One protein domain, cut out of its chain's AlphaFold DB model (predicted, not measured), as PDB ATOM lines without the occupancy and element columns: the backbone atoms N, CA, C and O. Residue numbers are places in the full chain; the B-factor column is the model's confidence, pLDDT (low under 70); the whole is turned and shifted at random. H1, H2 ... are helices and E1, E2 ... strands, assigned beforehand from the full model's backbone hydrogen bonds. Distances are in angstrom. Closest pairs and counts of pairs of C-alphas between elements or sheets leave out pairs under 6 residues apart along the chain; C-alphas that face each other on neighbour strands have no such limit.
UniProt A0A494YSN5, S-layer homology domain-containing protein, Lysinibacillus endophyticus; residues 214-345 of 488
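What this domain is: This is residues 214 to 345 of the 488 residues of the protein "S-layer homology domain-containing protein" of Lysinibacillus endophyticus (UniProt A0A494YSN5). A small closed barrel of five strands, E1 to E5, sits at one end, and the chain then winds on as a short solenoid of stacked turns. In the solenoid E6, E8 and the first part of E10 lie side by side in one row, while the end of E5, E7, E9 and the last part of E10 make another; the short helix H1 lies at the edge beside the beginning of E6. The 132 printed residues hold ten named strands and one named helix, in the order E1 E2 E3 H1 E4 E5 E6 E7 E8 E9 E10, mostly strand, with mixed pairing. The whole is compact, with a radius of gyration of the C-alphas of 13.9 A and spans of 40 by 29 by 25 A.

How they stand to each other: E1, residues 215 to 224, bends by 83 degrees at residue 221. It forms a hairpin with E2, residues 228 to 230, with N 222 and O 229 2.8 A apart. E2 forms a hairpin with E3, residues 235 to 238, with N 236 and O 228 2.8 A apart; E1, E2 and E3 are a meander, each strand the antiparallel neighbour of the one before. H1, residues 251 to 254, stands at the sheet's level, 2.0 A in height; its closest C-alphas to E6, residues 286 to 296, are those of Ala 253 and Val 286, 5.5 A. H1 is too short for an O i to N i+4 pair, and its one O i to N i+3 pair is not within range. E4, residues 258 to 264, is antiparallel to E1, with N 217 and O 261 2.8 A apart, and forms a hairpin with E5, residues 267 to 276, with N 272 and O 260 2.8 A apart. E5 is parallel to E3, with N 268 and O 237 2.8 A apart, and the ring closes. E5 is also parallel to E7, residues 298 to 301, with N 300 and O 274 2.8 A apart. E8, residues 306 to 314, is parallel to E6, with N 290 and O 309 2.8 A apart. E9, residues 317 to 319, is parallel to E7, with N 318 and O 299 2.8 A apart. E10, residues 326 to 340, bends by 161 degrees at residue 334; it is parallel to E8, with N 333 and O 311 2.8 A apart, and to E9, with N 339 and O 317 2.8 A apart. E1 and E10 are apart.

Where its parts are: E1 begins at C-alpha 215, (34.806, 30.052, 14.309), and spans 20.3 A. E4 spans 18.1 A, E5 20.9 A, E6 21.5 A and E8 19.5 A. E10 ends at C-alpha 340, (6.960, 44.060, 16.867).

The domain as a whole: The C-alphas of Asp 265 and Gln 345, the two farthest apart, are 42.4 A apart. The printed part has no cut. The link from E3 to H1, 12 residues, is long. Residue 345 is under 70 in pLDDT.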
ATOM      1  N   GLU A 214      37.687  30.178  10.593       78.62
ATOM      2  CA  GLU A 214      36.588  31.022  11.059       78.62
ATOM      3  C   GLU A 214      35.729  30.205  12.033       78.62
ATOM      4  O   GLU A 214      35.187  29.158  11.670       78.62
ATOM      5  N   GLU A 215      35.652  30.653  13.282       83.44
ATOM      6  CA  GLU A 215      34.806  30.052  14.309       83.44
ATOM      7  C   GLU A 215      33.601  30.961  14.541       83.44
ATOM      8  O   GLU A 215      33.762  32.130  14.886       83.44
ATOM      9  N   THR A 216      32.390  30.428  14.382       86.50
ATOM     10  CA  THR A 216      31.175  31.116  14.827       86.50
ATOM     11  C   THR A 216      30.990  30.863  16.319       86.50
ATOM     12  O   THR A 216      30.814  29.721  16.750       86.50
ATOM     13  N   LEU A 217      31.035  31.928  17.113       90.75
ATOM     14  CA  LEU A 217      30.917  31.907  18.565       90.75
ATOM     15  C   LEU A 217      29.682  32.689  19.016       90.75
ATOM     16  O   LEU A 217      29.323  33.704  18.423       90.75
ATOM     17  N   SER A 218      29.069  32.246  20.112       95.94
ATOM     18  CA  SER A 218      28.079  33.033  20.852       95.94
ATOM     19  C   SER A 218      28.776  33.762  21.996       95.94
ATOM     20  O   SER A 218      29.198  33.142  22.971       95.94
ATOM     21  N   LEU A 219      28.923  35.076  21.860       96.81
ATOM     22  CA  LEU A 219      29.616  35.943  22.807       96.81
ATOM     23  C   LEU A 219      28.599  36.732  23.633       96.81
ATOM     24  O   LEU A 219      27.568  37.137  23.106       96.81
ATOM     25  N   ILE A 220      28.906  36.986  24.906       98.12
ATOM     26  CA  ILE A 220      28.158  37.928  25.753       98.12
ATOM     27  C   ILE A 220      29.121  39.037  26.149       98.12
ATOM     28  O   ILE A 220      30.139  38.758  26.788       98.12
ATOM     29  N   ILE A 221      28.832  40.273  25.751       98.00
ATOM     30  CA  ILE A 221      29.710  41.417  26.011       98.00
ATOM     31  C   ILE A 221      29.633  41.805  27.485       98.00
ATOM     32  O   ILE A 221      28.558  42.038  28.029       98.00
ATOM     33  N   SER A 222      30.793  41.945  28.120       97.38
ATOM     34  CA  SER A 222      30.916  42.615  29.417       97.38
ATOM     35  C   SER A 222      31.377  44.065  29.284       97.38
ATOM     36  O   SER A 222      31.005  44.901  30.098       97.38
ATOM     37  N   GLU A 223      32.235  44.353  28.301       96.50
ATOM     38  CA  GLU A 223      32.861  45.665  28.114       96.50
ATOM     39  C   GLU A 223      33.298  45.823  26.651       96.50
ATOM     40  O   GLU A 223      33.755  44.860  26.028       96.50
ATOM     41  N   ILE A 224      33.188  47.035  26.108       94.62
ATOM     42  CA  ILE A 224      33.683  47.392  24.776       94.62
ATOM     43  C   ILE A 224      34.348  48.772  24.836       94.62
ATOM     44  O   ILE A 224      33.794  49.725  25.378       94.62
ATOM     45  N   SER A 225      35.567  48.855  24.309       88.94
ATOM     46  CA  SER A 225      36.308  50.102  24.082       88.94
ATOM     47  C   SER A 225      37.069  49.980  22.756       88.94
ATOM     48  O   SER A 225      36.436  49.923  21.708       88.94
ATOM     49  N   ASP A 226      38.395  49.823  22.787       82.62
ATOM     50  CA  ASP A 226      39.212  49.477  21.608       82.62
ATOM     51  C   ASP A 226      39.150  47.977  21.270       82.62
ATOM     52  O   ASP A 226      39.507  47.540  20.173       82.62
ATOM     53  N   LYS A 227      38.765  47.170  22.261       92.88
ATOM     54  CA  LYS A 227      38.614  45.719  22.183       92.88
ATOM     55  C   LYS A 227      37.308  45.314  22.838       92.88
ATOM     56  O   LYS A 227      36.859  45.964  23.782       92.88
ATOM     57  N   LEU A 228      36.750  44.206  22.366       97.50
ATOM     58  CA  LEU A 228      35.568  43.596  22.954       97.50
ATOM     59  C   LEU A 228      36.001  42.612  24.032       97.50
ATOM     60  O   LEU A 228      36.822  41.730  23.780       97.50
ATOM     61  N   LYS A 229      35.435  42.733  25.226       97.69
ATOM     62  CA  LYS A 229      35.635  41.791  26.320       97.69
ATOM     63  C   LYS A 229      34.317  41.116  26.666       97.69
ATOM     64  O   LYS A 229      33.281  41.773  26.772       97.69
ATOM     65  N   THR A 230      34.372  39.808  26.854       97.56
ATOM     66  CA  THR A 230      33.216  38.968  27.157       97.56
ATOM     67  C   THR A 230      33.109  38.644  28.645       97.56
ATOM     68  O   THR A 230      34.073  38.772  29.403       97.56
ATOM     69  N   THR A 231      31.934  38.185  29.076       94.69
ATOM     70  CA  THR A 231      31.640  37.841  30.482       94.69
ATOM     71  C   THR A 231      32.488  36.694  31.039       94.69
ATOM     72  O   THR A 231      32.704  36.619  32.246       94.69
ATOM     73  N   ASP A 232      33.023  35.823  30.181       91.69
ATOM     74  CA  ASP A 232      34.006  34.787  30.534       91.69
ATOM     75  C   ASP A 232      35.449  35.333  30.633       91.69
ATOM     76  O   ASP A 232      36.402  34.577  30.835       91.69
ATOM     77  N   ASN A 233      35.605  36.657  30.528       91.31
ATOM     78  CA  ASN A 233      36.858  37.401  30.578       91.31
ATOM     79  C   ASN A 233      37.801  37.119  29.386       91.31
ATOM     80  O   ASN A 233      39.007  37.381  29.476       91.31
ATOM     81  N   THR A 234      37.263  36.620  28.268       92.12
ATOM     82  CA  THR A 234      37.953  36.564  26.970       92.12
ATOM     83  C   THR A 234      37.952  37.954  26.317       92.12
ATOM     84  O   THR A 234      37.125  38.812  26.620       92.12
ATOM     85  N   THR A 235      38.948  38.254  25.481       95.38
ATOM     86  CA  THR A 235      39.084  39.566  24.828       95.38
ATOM     87  C   THR A 235      39.383  39.375  23.357       95.38
ATOM     88  O   THR A 235      40.334  38.667  23.038       95.38
ATOM     89  N   TYR A 236      38.648  40.068  22.494       95.56
ATOM     90  CA  TYR A 236      38.768  40.023  21.043       95.56
ATOM     91  C   TYR A 236      39.153  41.396  20.486       95.56
ATOM     92  O   TYR A 236      38.739  42.433  21.011       95.56
ATOM     93  N   THR A 237      39.950  41.420  19.421       96.00
ATOM     94  CA  THR A 237      40.048  42.611  18.563       96.00
ATOM     95  C   THR A 237      38.832  42.682  17.643       96.00
ATOM     96  O   THR A 237      38.113  41.700  17.477       96.00
ATOM     97  N   VAL A 238      38.577  43.857  17.076       95.38
ATOM     98  CA  VAL A 238      37.442  44.108  16.184       95.38
ATOM     99  C   VAL A 238      37.992  44.595  14.847       95.38
ATOM    100  O   VAL A 238      38.766  45.561  14.827       95.38
ATOM    101  N   ALA A 239      37.588  43.936  13.759       91.31
ATOM    102  CA  ALA A 239      37.953  44.325  12.401       91.31
ATOM    103  C   ALA A 239      37.503  45.762  12.095       91.31
ATOM    104  O   ALA A 239      36.501  46.235  12.633       91.31
ATOM    105  N   SER A 240      38.236  46.465  11.223       88.69
ATOM    106  CA  SER A 240      38.002  47.884  10.897       88.69
ATOM    107  C   SER A 240      36.545  48.204  10.586       88.69
ATOM    108  O   SER A 240      36.010  49.181  11.103       88.69
ATOM    109  N   ASP A 241      35.908  47.346   9.797       87.44
ATOM    110  CA  ASP A 241      34.580  47.579   9.232       87.44
ATOM    111  C   ASP A 241      33.481  47.466  10.296       87.44
ATOM    112  O   ASP A 241      32.401  48.028  10.149       87.44
ATOM    113  N   LEU A 242      33.777  46.795  11.413       93.12
ATOM    114  CA  LEU A 242      32.863  46.632  12.538       93.12
ATOM    115  C   LEU A 242      33.065  47.687  13.629       93.12
ATOM    116  O   LEU A 242      32.244  47.765  14.538       93.12
ATOM    117  N   LYS A 243      34.119  48.511  13.567       93.06
ATOM    118  CA  LYS A 243      34.417  49.501  14.619       93.06
ATOM    119  C   LYS A 243      33.413  50.644  14.688       93.06
ATOM    120  O   LYS A 243      33.283  51.248  15.742       93.06
ATOM    121  N   ALA A 244      32.699  50.940  13.606       93.31
ATOM    122  CA  ALA A 244      31.606  51.913  13.648       93.31
ATOM    123  C   ALA A 244      30.458  51.446  14.564       93.31
ATOM    124  O   ALA A 244      29.809  52.267  15.200       93.31
ATOM    125  N   LEU A 245      30.263  50.128  14.683       94.19
ATOM    126  CA  LEU A 245      29.211  49.528  15.501       94.19
ATOM    127  C   LEU A 245      29.728  49.055  16.869       94.19
ATOM    128  O   LEU A 245      29.149  49.372  17.904       94.19
ATOM    129  N   LEU A 246      30.830  48.301  16.890       95.12
ATOM    130  CA  LEU A 246      31.450  47.745  18.094       95.12
ATOM    131  C   LEU A 246      32.567  48.666  18.605       95.12
ATOM    132  O   LEU A 246      33.754  48.402  18.401       95.12
ATOM    133  N   ASN A 247      32.178  49.743  19.282       95.12
ATOM    134  CA  ASN A 247      33.086  50.709  19.902       95.12
ATOM    135  C   ASN A 247      32.609  51.143  21.296       95.12
ATOM    136  O   ASN A 247      31.540  50.751  21.763       95.12
ATOM    137  N   GLY A 248      33.430  51.958  21.960       96.19
ATOM    138  CA  GLY A 248      33.145  52.472  23.299       96.19
ATOM    139  C   GLY A 248      31.973  53.457  23.388       96.19
ATOM    140  O   GLY A 248      31.377  53.559  24.459       96.19
ATOM    141  N   GLU A 249      31.602  54.147  22.306       95.94
ATOM    142  CA  GLU A 249      30.439  55.055  22.295       95.94
ATOM    143  C   GLU A 249      29.136  54.259  22.446       95.94
ATOM    144  O   GLU A 249      28.243  54.660  23.184       95.94
ATOM    145  N   ASN A 250      29.095  53.056  21.868       97.00
ATOM    146  CA  ASN A 250      27.986  52.109  21.992       97.00
ATOM    147  C   ASN A 250      28.066  51.215  23.245       97.00
ATOM    148  O   ASN A 250      27.326  50.236  23.359       97.00
ATOM    149  N   SER A 251      28.954  51.507  24.204       96.62
ATOM    150  CA  SER A 251      29.204  50.619  25.352       96.62
ATOM    151  C   SER A 251      27.987  50.373  26.245       96.62
ATOM    152  O   SER A 251      27.814  49.250  26.715       96.62
ATOM    153  N   ALA A 252      27.125  51.375  26.439       96.50
ATOM    154  CA  ALA A 252      25.888  51.222  27.205       96.50
ATOM    155  C   ALA A 252      24.908  50.253  26.517       96.50
ATOM    156  O   ALA A 252      24.417  49.316  27.149       96.50
ATOM    157  N   ALA A 253      24.691  50.423  25.207       96.81
ATOM    158  CA  ALA A 253      23.819  49.552  24.414       96.81
ATOM    159  C   ALA A 253      24.360  48.129  24.288       96.81
ATOM    160  O   ALA A 253      23.604  47.162  24.351       96.81
ATOM    161  N   LEU A 254      25.677  47.988  24.146       96.81
ATOM    162  CA  LEU A 254      26.332  46.698  23.970       96.81
ATOM    163  C   LEU A 254      26.584  45.953  25.284       96.81
ATOM    164  O   LEU A 254      26.979  44.790  25.243       96.81
ATOM    165  N   GLN A 255      26.365  46.562  26.448       96.19
ATOM    166  CA  GLN A 255      26.521  45.864  27.721       96.19
ATOM    167  C   GLN A 255      25.564  44.660  27.797       96.19
ATOM    168  O   GLN A 255      24.387  44.759  27.481       96.19
ATOM    169  N   ASN A 256      26.075  43.481  28.165       96.81
ATOM    170  CA  ASN A 256      25.334  42.209  28.173       96.81
ATOM    171  C   ASN A 256      24.704  41.801  26.826       96.81
ATOM    172  O   ASN A 256      23.963  40.814  26.778       96.81
ATOM    173  N   ALA A 257      25.000  42.506  25.731       98.00
ATOM    174  CA  ALA A 257      24.513  42.130  24.416       98.00
ATOM    175  C   ALA A 257      25.090  40.770  24.015       98.00
ATOM    176  O   ALA A 257      26.256  40.455  24.302       98.00
ATOM    177  N   LYS A 258      24.269  39.957  23.347       98.25
ATOM    178  CA  LYS A 258      24.702  38.677  22.787       98.25
ATOM    179  C   LYS A 258      25.041  38.861  21.320       98.25
ATOM    180  O   LYS A 258      24.280  39.481  20.584       98.25
ATOM    181  N   LEU A 259      26.160  38.290  20.893       96.75
ATOM    182  CA  LEU A 259      26.595  38.315  19.504       96.75
ATOM    183  C   LEU A 259      26.795  36.897  19.018       96.75
ATOM    184  O   LEU A 259      27.510  36.120  19.650       96.75
ATOM    185  N   GLN A 260      26.220  36.586  17.863       95.62
ATOM    186  CA  GLN A 260      26.730  35.502  17.037       95.62
ATOM    187  C   GLN A 260      27.805  36.109  16.146       95.62
ATOM    188  O   GLN A 260      27.503  36.878  15.237       95.62
ATOM    189  N   ALA A 261      29.064  35.845  16.478       94.50
ATOM    190  CA  ALA A 261      30.215  36.483  15.858       94.50
ATOM    191  C   ALA A 261      31.111  35.440  15.207       94.50
ATOM    192  O   ALA A 261      31.356  34.378  15.778       94.50
ATOM    193  N   VAL A 262      31.645  35.772  14.038       89.00
ATOM    194  CA  VAL A 262      32.670  34.966  13.386       89.00
ATOM    195  C   VAL A 262      34.024  35.545  13.726       89.00
ATOM    196  O   VAL A 262      34.308  36.723  13.485       89.00
ATOM    197  N   VAL A 263      34.845  34.692  14.324       90.75
ATOM    198  CA  VAL A 263      36.153  35.040  14.848       90.75
ATOM    199  C   VAL A 263      37.224  34.324  14.049       90.75
ATOM    200  O   VAL A 263      37.146  33.118  13.810       90.75
ATOM    201  N   LYS A 264      38.259  35.076  13.687       84.06
ATOM    202  CA  LYS A 264      39.500  34.563  13.123       84.06
ATOM    203  C   LYS A 264      40.657  35.206  13.876       84.06
ATOM    204  O   LYS A 264      40.646  36.406  14.099       84.06
ATOM    205  N   ASP A 265      41.612  34.412  14.344       82.44
ATOM    206  CA  ASP A 265      42.816  34.907  15.034       82.44
ATOM    207  C   ASP A 265      42.533  35.822  16.231       82.44
ATOM    208  O   ASP A 265      43.275  36.760  16.524       82.44
ATOM    209  N   ASN A 266      41.453  35.515  16.965       85.88
ATOM    210  CA  ASN A 266      40.984  36.301  18.108       85.88
ATOM    211  C   ASN A 266      40.551  37.740  17.726       85.88
ATOM    212  O   ASN A 266      40.477  38.625  18.582       85.88
ATOM    213  N   GLU A 267      40.228  37.947  16.451       91.44
ATOM    214  CA  GLU A 267      39.585  39.126  15.884       91.44
ATOM    215  C   GLU A 267      38.162  38.780  15.434       91.44
ATOM    216  O   GLU A 267      37.935  37.784  14.749       91.44
ATOM    217  N   ILE A 268      37.192  39.603  15.824       94.62
ATOM    218  CA  ILE A 268      35.830  39.533  15.298       94.62
ATOM    219  C   ILE A 268      35.850  40.166  13.913       94.62
ATOM    220  O   ILE A 268      36.106  41.365  13.784       94.62
ATOM    221  N   ILE A 269      35.579  39.353  12.896       90.75
ATOM    222  CA  ILE A 269      35.624  39.765  11.488       90.75
ATOM    223  C   ILE A 269      34.233  39.906  10.869       90.75
ATOM    224  O   ILE A 269      34.079  40.570   9.848       90.75
ATOM    225  N   ARG A 270      33.213  39.294  11.479       91.06
ATOM    226  CA  ARG A 270      31.816  39.380  11.046       91.06
ATOM    227  C   ARG A 270      30.887  39.145  12.230       91.06
ATOM    228  O   ARG A 270      31.239  38.441  13.177       91.06
ATOM    229  N   ILE A 271      29.702  39.728  12.161       92.38
ATOM    230  CA  ILE A 271      28.608  39.496  13.096       92.38
ATOM    231  C   ILE A 271      27.462  38.939  12.259       92.38
ATOM    232  O   ILE A 271      27.167  39.518  11.222       92.38
ATOM    233  N   ASP A 272      26.857  37.837  12.690       90.19
ATOM    234  CA  ASP A 272      25.724  37.195  12.010       90.19
ATOM    235  C   ASP A 272      24.388  37.492  12.735       90.19
ATOM    236  O   ASP A 272      23.316  37.393  12.141       90.19
ATOM    237  N   ALA A 273      24.431  37.862  14.024       95.19
ATOM    238  CA  ALA A 273      23.270  38.312  14.802       95.19
ATOM    239  C   ALA A 273      23.693  39.140  16.025       95.19
ATOM    240  O   ALA A 273      24.724  38.849  16.642       95.19
ATOM    241  N   ILE A 274      22.862  40.112  16.418       96.94
ATOM    242  CA  ILE A 274      23.012  40.873  17.671       96.94
ATOM    243  C   ILE A 274      21.698  40.842  18.454       96.94
ATOM    244  O   ILE A 274      20.632  41.056  17.884       96.94
ATOM    245  N   GLU A 275      21.775  40.614  19.764       98.19
ATOM    246  CA  GLU A 275      20.660  40.754  20.705       98.19
ATOM    247  C   GLU A 275      21.033  41.751  21.813       98.19
ATOM    248  O   GLU A 275      21.912  41.472  22.637       98.19
ATOM    249  N   PHE A 276      20.359  42.900  21.845       95.62
ATOM    250  CA  PHE A 276      20.520  43.916  22.889       95.62
ATOM    251  C   PHE A 276      19.742  43.543  24.142       95.62
ATOM    252  O   PHE A 276      18.593  43.129  24.044       95.62
ATOM    253  N   ASN A 277      20.366  43.709  25.307       96.88
ATOM    254  CA  ASN A 277      19.811  43.294  26.599       96.88
ATOM    255  C   ASN A 277      19.943  44.376  27.690       96.88
ATOM    256  O   ASN A 277      19.744  44.074  28.866       96.88
ATOM    257  N   SER A 278      20.312  45.606  27.315       96.62
ATOM    258  CA  SER A 278      20.442  46.743  28.232       96.62
ATOM    259  C   SER A 278      19.235  47.656  28.141       96.62
ATOM    260  O   SER A 278      19.039  48.304  27.113       96.62
ATOM    261  N   ASP A 279      18.471  47.729  29.225       96.56
ATOM    262  CA  ASP A 279      17.363  48.669  29.354       96.56
ATOM    263  C   ASP A 279      17.876  50.103  29.536       96.56
ATOM    264  O   ASP A 279      18.838  50.353  30.273       96.56
ATOM    265  N   GLY A 280      17.206  51.052  28.891       97.06
ATOM    266  CA  GLY A 280      17.276  52.459  29.262       97.06
ATOM    267  C   GLY A 280      16.280  52.803  30.363       97.06
ATOM    268  O   GLY A 280      15.862  51.971  31.168       97.06
ATOM    269  N   SER A 281      15.883  54.068  30.404       96.31
ATOM    270  CA  SER A 281      14.830  54.538  31.303       96.31
ATOM    271  C   SER A 281      14.041  55.671  30.662       96.31
ATOM    272  O   SER A 281      14.458  56.243  29.655       96.31
ATOM    273  N   GLN A 282      12.903  56.022  31.258       94.69
ATOM    274  CA  GLN A 282      12.076  57.124  30.782       94.69
ATOM    275  C   GLN A 282      12.895  58.420  30.642       94.69
ATOM    276  O   GLN A 282      13.472  58.913  31.612       94.69
ATOM    277  N   GLY A 283      12.933  58.976  29.428       94.50
ATOM    278  CA  GLY A 283      13.697  60.186  29.103       94.50
ATOM    279  C   GLY A 283      15.208  59.979  28.925       94.50
ATOM    280  O   GLY A 283      15.924  60.949  28.682       94.50
ATOM    281  N   ALA A 284      15.700  58.743  29.024       96.62
ATOM    282  CA  ALA A 284      17.097  58.382  28.813       96.62
ATOM    283  C   ALA A 284      17.185  57.024  28.103       96.62
ATOM    284  O   ALA A 284      17.389  55.979  28.733       96.62
ATOM    285  N   LEU A 285      17.012  57.061  26.780       97.88
ATOM    286  CA  LEU A 285      17.144  55.886  25.926       97.88
ATOM    287  C   LEU A 285      18.591  55.388  25.910       97.88
ATOM    288  O   LEU A 285      19.541  56.175  25.925       97.88
ATOM    289  N   VAL A 286      18.759  54.073  25.836       98.12
ATOM    290  CA  VAL A 286      20.047  53.454  25.531       98.12
ATOM    291  C   VAL A 286      20.195  53.389  24.016       98.12
ATOM    292  O   VAL A 286      19.471  52.661  23.337       98.12
ATOM    293  N   THR A 287      21.125  54.182  23.486       98.25
ATOM    294  CA  THR A 287      21.315  54.344  22.041       98.25
ATOM    295  C   THR A 287      22.425  53.449  21.507       98.25
ATOM    296  O   THR A 287      23.535  53.427  22.040       98.25
ATOM    297  N   LEU A 288      22.132  52.762  20.406       97.62
ATOM    298  CA  LEU A 288      23.117  52.194  19.498       97.62
ATOM    299  C   LEU A 288      23.198  53.078  18.250       97.62
ATOM    300  O   LEU A 288      22.278  53.071  17.429       97.62
ATOM    301  N   ASP A 289      24.297  53.809  18.093       98.00
ATOM    302  CA  ASP A 289      24.570  54.589  16.886       98.00
ATOM    303  C   ASP A 289      25.435  53.763  15.931       98.00
ATOM    304  O   ASP A 289      26.581  53.415  16.227       98.00
ATOM    305  N   GLY A 290      24.864  53.417  14.781       95.88
ATOM    306  CA  GLY A 290      25.545  52.702  13.717       95.88
ATOM    307  C   GLY A 290      26.552  53.563  12.963       95.88
ATOM    308  O   GLY A 290      27.349  53.005  12.215       95.88
ATOM    309  N   GLN A 291      26.546  54.891  13.118       96.38
ATOM    310  CA  GLN A 291      27.421  55.823  12.397       96.38
ATOM    311  C   GLN A 291      27.380  55.623  10.868       96.38
ATOM    312  O   GLN A 291      28.397  55.720  10.180       96.38
ATOM    313  N   ASN A 292      26.191  55.329  10.334       94.94
ATOM    314  CA  ASN A 292      25.915  54.964   8.939       94.94
ATOM    315  C   ASN A 292      26.553  53.639   8.486       94.94
ATOM    316  O   ASN A 292      26.724  53.401   7.289       94.94
ATOM    317  N   SER A 293      26.922  52.766   9.424       92.19
ATOM    318  CA  SER A 293      27.437  51.437   9.106       92.19
ATOM    319  C   SER A 293      26.335  50.480   8.662       92.19
ATOM    320  O   SER A 293      25.136  50.696   8.862       92.19
ATOM    321  N   THR A 294      26.774  49.399   8.024       89.62
ATOM    322  CA  THR A 294      25.918  48.291   7.620       89.62
ATOM    323  C   THR A 294      26.307  47.042   8.389       89.62
ATOM    324  O   THR A 294      27.470  46.640   8.413       89.62
ATOM    325  N   PHE A 295      25.307  46.405   8.974       84.56
ATOM    326  CA  PHE A 295      25.394  45.109   9.618       84.56
ATOM    327  C   PHE A 295      24.588  44.095   8.796       84.56
ATOM    328  O   PHE A 295      23.537  44.430   8.260       84.56
ATOM    329  N   THR A 296      25.084  42.863   8.656       84.94
ATOM    330  CA  THR A 296      24.365  41.779   7.964       84.94
ATOM    331  C   THR A 296      23.958  40.715   8.962       84.94
ATOM    332  O   THR A 296      24.804  40.226   9.700       84.94
ATOM    333  N   GLY A 297      22.679  40.351   8.957       87.75
ATOM    334  CA  GLY A 297      22.089  39.473   9.958       87.75
ATOM    335  C   GLY A 297      20.925  40.131  10.687       87.75
ATOM    336  O   GLY A 297      20.568  41.279  10.422       87.75
ATOM    337  N   ASN A 298      20.340  39.390  11.624       93.75
ATOM    338  CA  ASN A 298      19.176  39.862  12.364       93.75
ATOM    339  C   ASN A 298      19.601  40.632  13.619       93.75
ATOM    340  O   ASN A 298      20.532  40.244  14.334       93.75
ATOM    341  N   LEU A 299      18.874  41.709  13.900       97.88
ATOM    342  CA  LEU A 299      19.040  42.545  15.079       97.88
ATOM    343  C   LEU A 299      17.830  42.347  15.987       97.88
ATOM    344  O   LEU A 299      16.700  42.597  15.592       97.88
ATOM    345  N   THR A 300      18.055  41.900  17.217       98.56
ATOM    346  CA  THR A 300      17.003  41.727  18.222       98.56
ATOM    347  C   THR A 300      17.152  42.758  19.335       98.56
ATOM    348  O   THR A 300      18.213  42.878  19.944       98.56
ATOM    349  N   VAL A 301      16.075  43.475  19.637       98.44
ATOM    350  CA  VAL A 301      15.970  44.379  20.782       98.44
ATOM    351  C   VAL A 301      15.218  43.649  21.897       98.44
ATOM    352  O   VAL A 301      13.995  43.476  21.850       98.44
ATOM    353  N   ASN A 302      15.972  43.164  22.884       97.44
ATOM    354  CA  ASN A 302      15.484  42.471  24.077       97.44
ATOM    355  C   ASN A 302      15.658  43.327  25.340       97.44
ATOM    356  O   ASN A 302      16.123  42.852  26.377       97.44
ATOM    357  N   ALA A 303      15.298  44.602  25.217       96.44
ATOM    358  CA  ALA A 303      15.404  45.612  26.257       96.44
ATOM    359  C   ALA A 303      14.424  46.760  25.991       96.44
ATOM    360  O   ALA A 303      14.032  46.985  24.847       96.44
ATOM    361  N   ASP A 304      14.042  47.471  27.040       95.81
ATOM    362  CA  ASP A 304      13.150  48.623  26.991       95.81
ATOM    363  C   ASP A 304      13.920  49.946  26.898       95.81
ATOM    364  O   ASP A 304      15.100  50.012  27.248       95.81
ATOM    365  N   TYR A 305      13.258  51.014  26.449       97.88
ATOM    366  CA  TYR A 305      13.858  52.343  26.277       97.88
ATOM    367  C   TYR A 305      15.137  52.305  25.422       97.88
ATOM    368  O   TYR A 305      16.195  52.799  25.821       97.88
ATOM    369  N   VAL A 306      15.052  51.700  24.235       98.31
ATOM    370  CA  VAL A 306      16.187  51.541  23.310       98.31
ATOM    371  C   VAL A 306      16.032  52.453  22.100       98.31
ATOM    372  O   VAL A 306      14.937  52.600  21.559       98.31
ATOM    373  N   GLN A 307      17.150  53.017  21.639       98.62
ATOM    374  CA  GLN A 307      17.225  53.746  20.379       98.62
ATOM    375  C   GLN A 307      18.217  53.100  19.405       98.62
ATOM    376  O   GLN A 307      19.363  52.835  19.765       98.62
ATOM    377  N   LEU A 308      17.803  52.907  18.152       98.56
ATOM    378  CA  LEU A 308      18.694  52.597  17.033       98.56
ATOM    379  C   LEU A 308      18.874  53.846  16.174       98.56
ATOM    380  O   LEU A 308      17.885  54.460  15.775       98.56
ATOM    381  N   LYS A 309      20.123  54.210  15.876       98.50
ATOM    382  CA  LYS A 309      20.435  55.425  15.123       98.50
ATOM    383  C   LYS A 309      21.390  55.164  13.961       98.50
ATOM    384  O   LYS A 309      22.351  54.421  14.138       98.50
ATOM    385  N   ASN A 310      21.159  55.785  12.801       98.19
ATOM    386  CA  ASN A 310      22.056  55.769  11.631       98.19
ATOM    387  C   ASN A 310      22.589  54.365  11.283       98.19
ATOM    388  O   ASN A 310      23.802  54.155  11.179       98.19
ATOM    389  N   LEU A 311      21.709  53.375  11.164       97.31
ATOM    390  CA  LEU A 311      22.114  51.977  11.028       97.31
ATOM    391  C   LEU A 311      21.414  51.327   9.844       97.31
ATOM    392  O   LEU A 311      20.203  51.443   9.691       97.31
ATOM    393  N   THR A 312      22.175  50.588   9.039       96.25
ATOM    394  CA  THR A 312      21.613  49.679   8.037       96.25
ATOM    395  C   THR A 312      21.714  48.238   8.524       96.25
ATOM    396  O   THR A 312      22.807  47.759   8.830       96.25
ATOM    397  N   VAL A 313      20.585  47.535   8.572       96.06
ATOM    398  CA  VAL A 313      20.471  46.118   8.933       96.06
ATOM    399  C   VAL A 313      20.057  45.322   7.696       96.06
ATOM    400  O   VAL A 313      18.911  45.375   7.251       96.06
ATOM    401  N   ASN A 314      20.984  44.546   7.137       92.62
ATOM    402  CA  ASN A 314      20.688  43.588   6.074       92.62
ATOM    403  C   ASN A 314      20.113  42.299   6.685       92.62
ATOM    404  O   ASN A 314      20.791  41.270   6.752       92.62
ATOM    405  N   GLY A 315      18.889  42.394   7.193       93.12
ATOM    406  CA  GLY A 315      18.177  41.348   7.920       93.12
ATOM    407  C   GLY A 315      17.019  41.942   8.714       93.12
ATOM    408  O   GLY A 315      16.731  43.134   8.597       93.12
ATOM    409  N   ASP A 316      16.365  41.121   9.526       96.31
ATOM    410  CA  ASP A 316      15.199  41.561  10.292       96.31
ATOM    411  C   ASP A 316      15.608  42.349  11.537       96.31
ATOM    412  O   ASP A 316      16.610  42.046  12.196       96.31
ATOM    413  N   VAL A 317      14.777  43.320  11.902       98.44
ATOM    414  CA  VAL A 317      14.834  44.020  13.185       98.44
ATOM    415  C   VAL A 317      13.670  43.534  14.036       98.44
ATOM    416  O   VAL A 317      12.509  43.705  13.684       98.44
ATOM    417  N   ILE A 318      13.967  42.904  15.168       98.62
ATOM    418  CA  ILE A 318      12.982  42.211  15.998       98.62
ATOM    419  C   ILE A 318      12.886  42.903  17.352       98.62
ATOM    420  O   ILE A 318      13.799  42.811  18.170       98.62
ATOM    421  N   LEU A 319      11.749  43.532  17.627       98.44
ATOM    422  CA  LEU A 319      11.408  44.071  18.937       98.44
ATOM    423  C   LEU A 319      10.696  42.980  19.735       98.44
ATOM    424  O   LEU A 319       9.594  42.543  19.393       98.44
ATOM    425  N   THR A 320      11.354  42.481  20.776       97.00
ATOM    426  CA  THR A 320      10.799  41.418  21.625       97.00
ATOM    427  C   THR A 320       9.740  41.961  22.583       97.00
ATOM    428  O   THR A 320       9.572  43.172  22.738       97.00
ATOM    429  N   GLY A 321       9.081  41.055  23.305       91.12
ATOM    430  CA  GLY A 321       8.111  41.404  24.336       91.12
ATOM    431  C   GLY A 321       8.642  42.241  25.503       91.12
ATOM    432  O   GLY A 321       7.830  42.785  26.245       91.12
ATOM    433  N   LYS A 322       9.966  42.395  25.640       93.25
ATOM    434  CA  LYS A 322      10.590  43.258  26.650       93.25
ATOM    435  C   LYS A 322      10.539  44.751  26.346       93.25
ATOM    436  O   LYS A 322      10.755  45.547  27.249       93.25
ATOM    437  N   VAL A 323      10.264  45.135  25.104       94.75
ATOM    438  CA  VAL A 323      10.217  46.542  24.675       94.75
ATOM    439  C   VAL A 323       8.904  47.192  25.139       94.75
ATOM    440  O   VAL A 323       8.069  47.529  24.314       94.75
ATOM    441  N   VAL A 324       8.617  47.232  26.438       90.62
ATOM    442  CA  VAL A 324       7.255  47.481  26.949       90.62
ATOM    443  C   VAL A 324       6.832  48.947  26.839       90.62
ATOM    444  O   VAL A 324       5.655  49.206  26.591       90.62
ATOM    445  N   ASN A 325       7.750  49.898  26.998       94.12
ATOM    446  CA  ASN A 325       7.411  51.315  27.086       94.12
ATOM    447  C   ASN A 325       7.789  52.090  25.827       94.12
ATOM    448  O   ASN A 325       6.922  52.732  25.238       94.12
ATOM    449  N   GLU A 326       9.060  52.063  25.423       96.88
ATOM    450  CA  GLU A 326       9.539  52.939  24.351       96.88
ATOM    451  C   GLU A 326      10.642  52.302  23.505       96.88
ATOM    452  O   GLU A 326      11.636  51.775  24.010       96.88
ATOM    453  N   PHE A 327      10.489  52.432  22.191       98.50
ATOM    454  CA  PHE A 327      11.536  52.195  21.210       98.50
ATOM    455  C   PHE A 327      11.611  53.361  20.228       98.50
ATOM    456  O   PHE A 327      10.587  53.881  19.785       98.50
ATOM    457  N   SER A 328      12.833  53.737  19.858       98.69
ATOM    458  CA  SER A 328      13.093  54.756  18.847       98.69
ATOM    459  C   SER A 328      14.015  54.227  17.748       98.69
ATOM    460  O   SER A 328      15.043  53.609  18.016       98.69
ATOM    461  N   ALA A 329      13.669  54.515  16.501       98.44
ATOM    462  CA  ALA A 329      14.533  54.392  15.341       98.44
ATOM    463  C   ALA A 329      14.660  55.764  14.666       98.44
ATOM    464  O   ALA A 329      13.653  56.431  14.439       98.44
ATOM    465  N   ASP A 330      15.889  56.174  14.368       98.50
ATOM    466  CA  ASP A 330      16.225  57.432  13.687       98.50
ATOM    467  C   ASP A 330      17.314  57.141  12.641       98.50
ATOM    468  O   ASP A 330      18.444  56.785  12.990       98.50
ATOM    469  N   GLY A 331      16.979  57.177  11.351       98.19
ATOM    470  CA  GLY A 331      17.924  56.762  10.307       98.19
ATOM    471  C   GLY A 331      18.128  55.243  10.215       98.19
ATOM    472  O   GLY A 331      19.223  54.790   9.858       98.19
ATOM    473  N   LEU A 332      17.124  54.432  10.573       98.19
ATOM    474  CA  LEU A 332      17.187  52.971  10.464       98.19
ATOM    475  C   LEU A 332      16.812  52.522   9.051       98.19
ATOM    476  O   LEU A 332      15.722  52.795   8.565       98.19
ATOM    477  N   ASN A 333      17.683  51.749   8.415       97.50
ATOM    478  CA  ASN A 333      17.409  51.105   7.137       97.50
ATOM    479  C   ASN A 333      17.403  49.591   7.339       97.50
ATOM    480  O   ASN A 333      18.339  49.052   7.929       97.50
ATOM    481  N   THR A 334      16.393  48.886   6.837       95.19
ATOM    482  CA  THR A 334      16.381  47.417   6.848       95.19
ATOM    483  C   THR A 334      15.993  46.843   5.493       95.19
ATOM    484  O   THR A 334      15.079  47.328   4.828       95.19
ATOM    485  N   THR A 335      16.701  45.792   5.067       90.50
ATOM    486  CA  THR A 335      16.304  45.001   3.892       90.50
ATOM    487  C   THR A 335      15.280  43.919   4.230       90.50
ATOM    488  O   THR A 335      14.695  43.347   3.312       90.50
ATOM    489  N   GLY A 336      15.133  43.588   5.516       92.25
ATOM    490  CA  GLY A 336      14.174  42.621   6.035       92.25
ATOM    491  C   GLY A 336      12.926  43.307   6.582       92.25
ATOM    492  O   GLY A 336      12.483  44.341   6.073       92.25
ATOM    493  N   GLU A 337      12.360  42.712   7.625       96.00
ATOM    494  CA  GLU A 337      11.155  43.205   8.289       96.00
ATOM    495  C   GLU A 337      11.487  43.894   9.619       96.00
ATOM    496  O   GLU A 337      12.394  43.476  10.345       96.00
ATOM    497  N   LEU A 338      10.706  44.913   9.983       98.31
ATOM    498  CA  LEU A 338      10.608  45.363  11.369       98.31
ATOM    499  C   LEU A 338       9.459  44.610  12.043       98.31
ATOM    500  O   LEU A 338       8.301  44.747  11.656       98.31
ATOM    501  N   ILE A 339       9.775  43.811  13.057       98.44
ATOM    502  CA  ILE A 339       8.831  42.912  13.719       98.44
ATOM    503  C   ILE A 339       8.618  43.357  15.164       98.44
ATOM    504  O   ILE A 339       9.528  43.264  15.986       98.44
ATOM    505  N   ILE A 340       7.394  43.754  15.502       98.25
ATOM    506  CA  ILE A 340       6.960  44.060  16.867       98.25
ATOM    507  C   ILE A 340       6.244  42.837  17.438       98.25
ATOM    508  O   ILE A 340       5.070  42.594  17.149       98.25
ATOM    509  N   LYS A 341       6.955  42.048  18.249       95.25
ATOM    510  CA  LYS A 341       6.399  40.844  18.885       95.25
ATOM    511  C   LYS A 341       5.451  41.190  20.029       95.25
ATOM    512  O   LYS A 341       5.557  42.262  20.628       95.25
ATOM    513  N   GLU A 342       4.582  40.241  20.369       89.38
ATOM    514  CA  GLU A 342       3.745  40.275  21.573       89.38
ATOM    515  C   GLU A 342       4.559  40.652  22.820       89.38
ATOM    516  O   GLU A 342       5.720  40.256  22.959       89.38
ATOM    517  N   ALA A 343       3.950  41.439  23.711       79.00
ATOM    518  CA  ALA A 343       4.548  41.800  24.991       79.00
ATOM    519  C   ALA A 343       4.782  40.544  25.848       79.00
ATOM    520  O   ALA A 343       3.954  39.633  25.868       79.00
ATOM    521  N   GLU A 344       5.900  40.494  26.576       71.75
ATOM    522  CA  GLU A 344       6.126  39.423  27.545       71.75
ATOM    523  C   GLU A 344       5.137  39.652  28.689       71.75
ATOM    524  O   GLU A 344       5.160  40.704  29.330       71.75
ATOM    525  N   GLN A 345       4.219  38.707  28.925       58.53
ATOM    526  CA  GLN A 345       3.327  38.830  30.071       58.53
ATOM    527  C   GLN A 345       4.184  38.815  31.330       58.53
ATOM    528  O   GLN A 345       4.792  37.799  31.671       58.53
TER     529      GLN A 345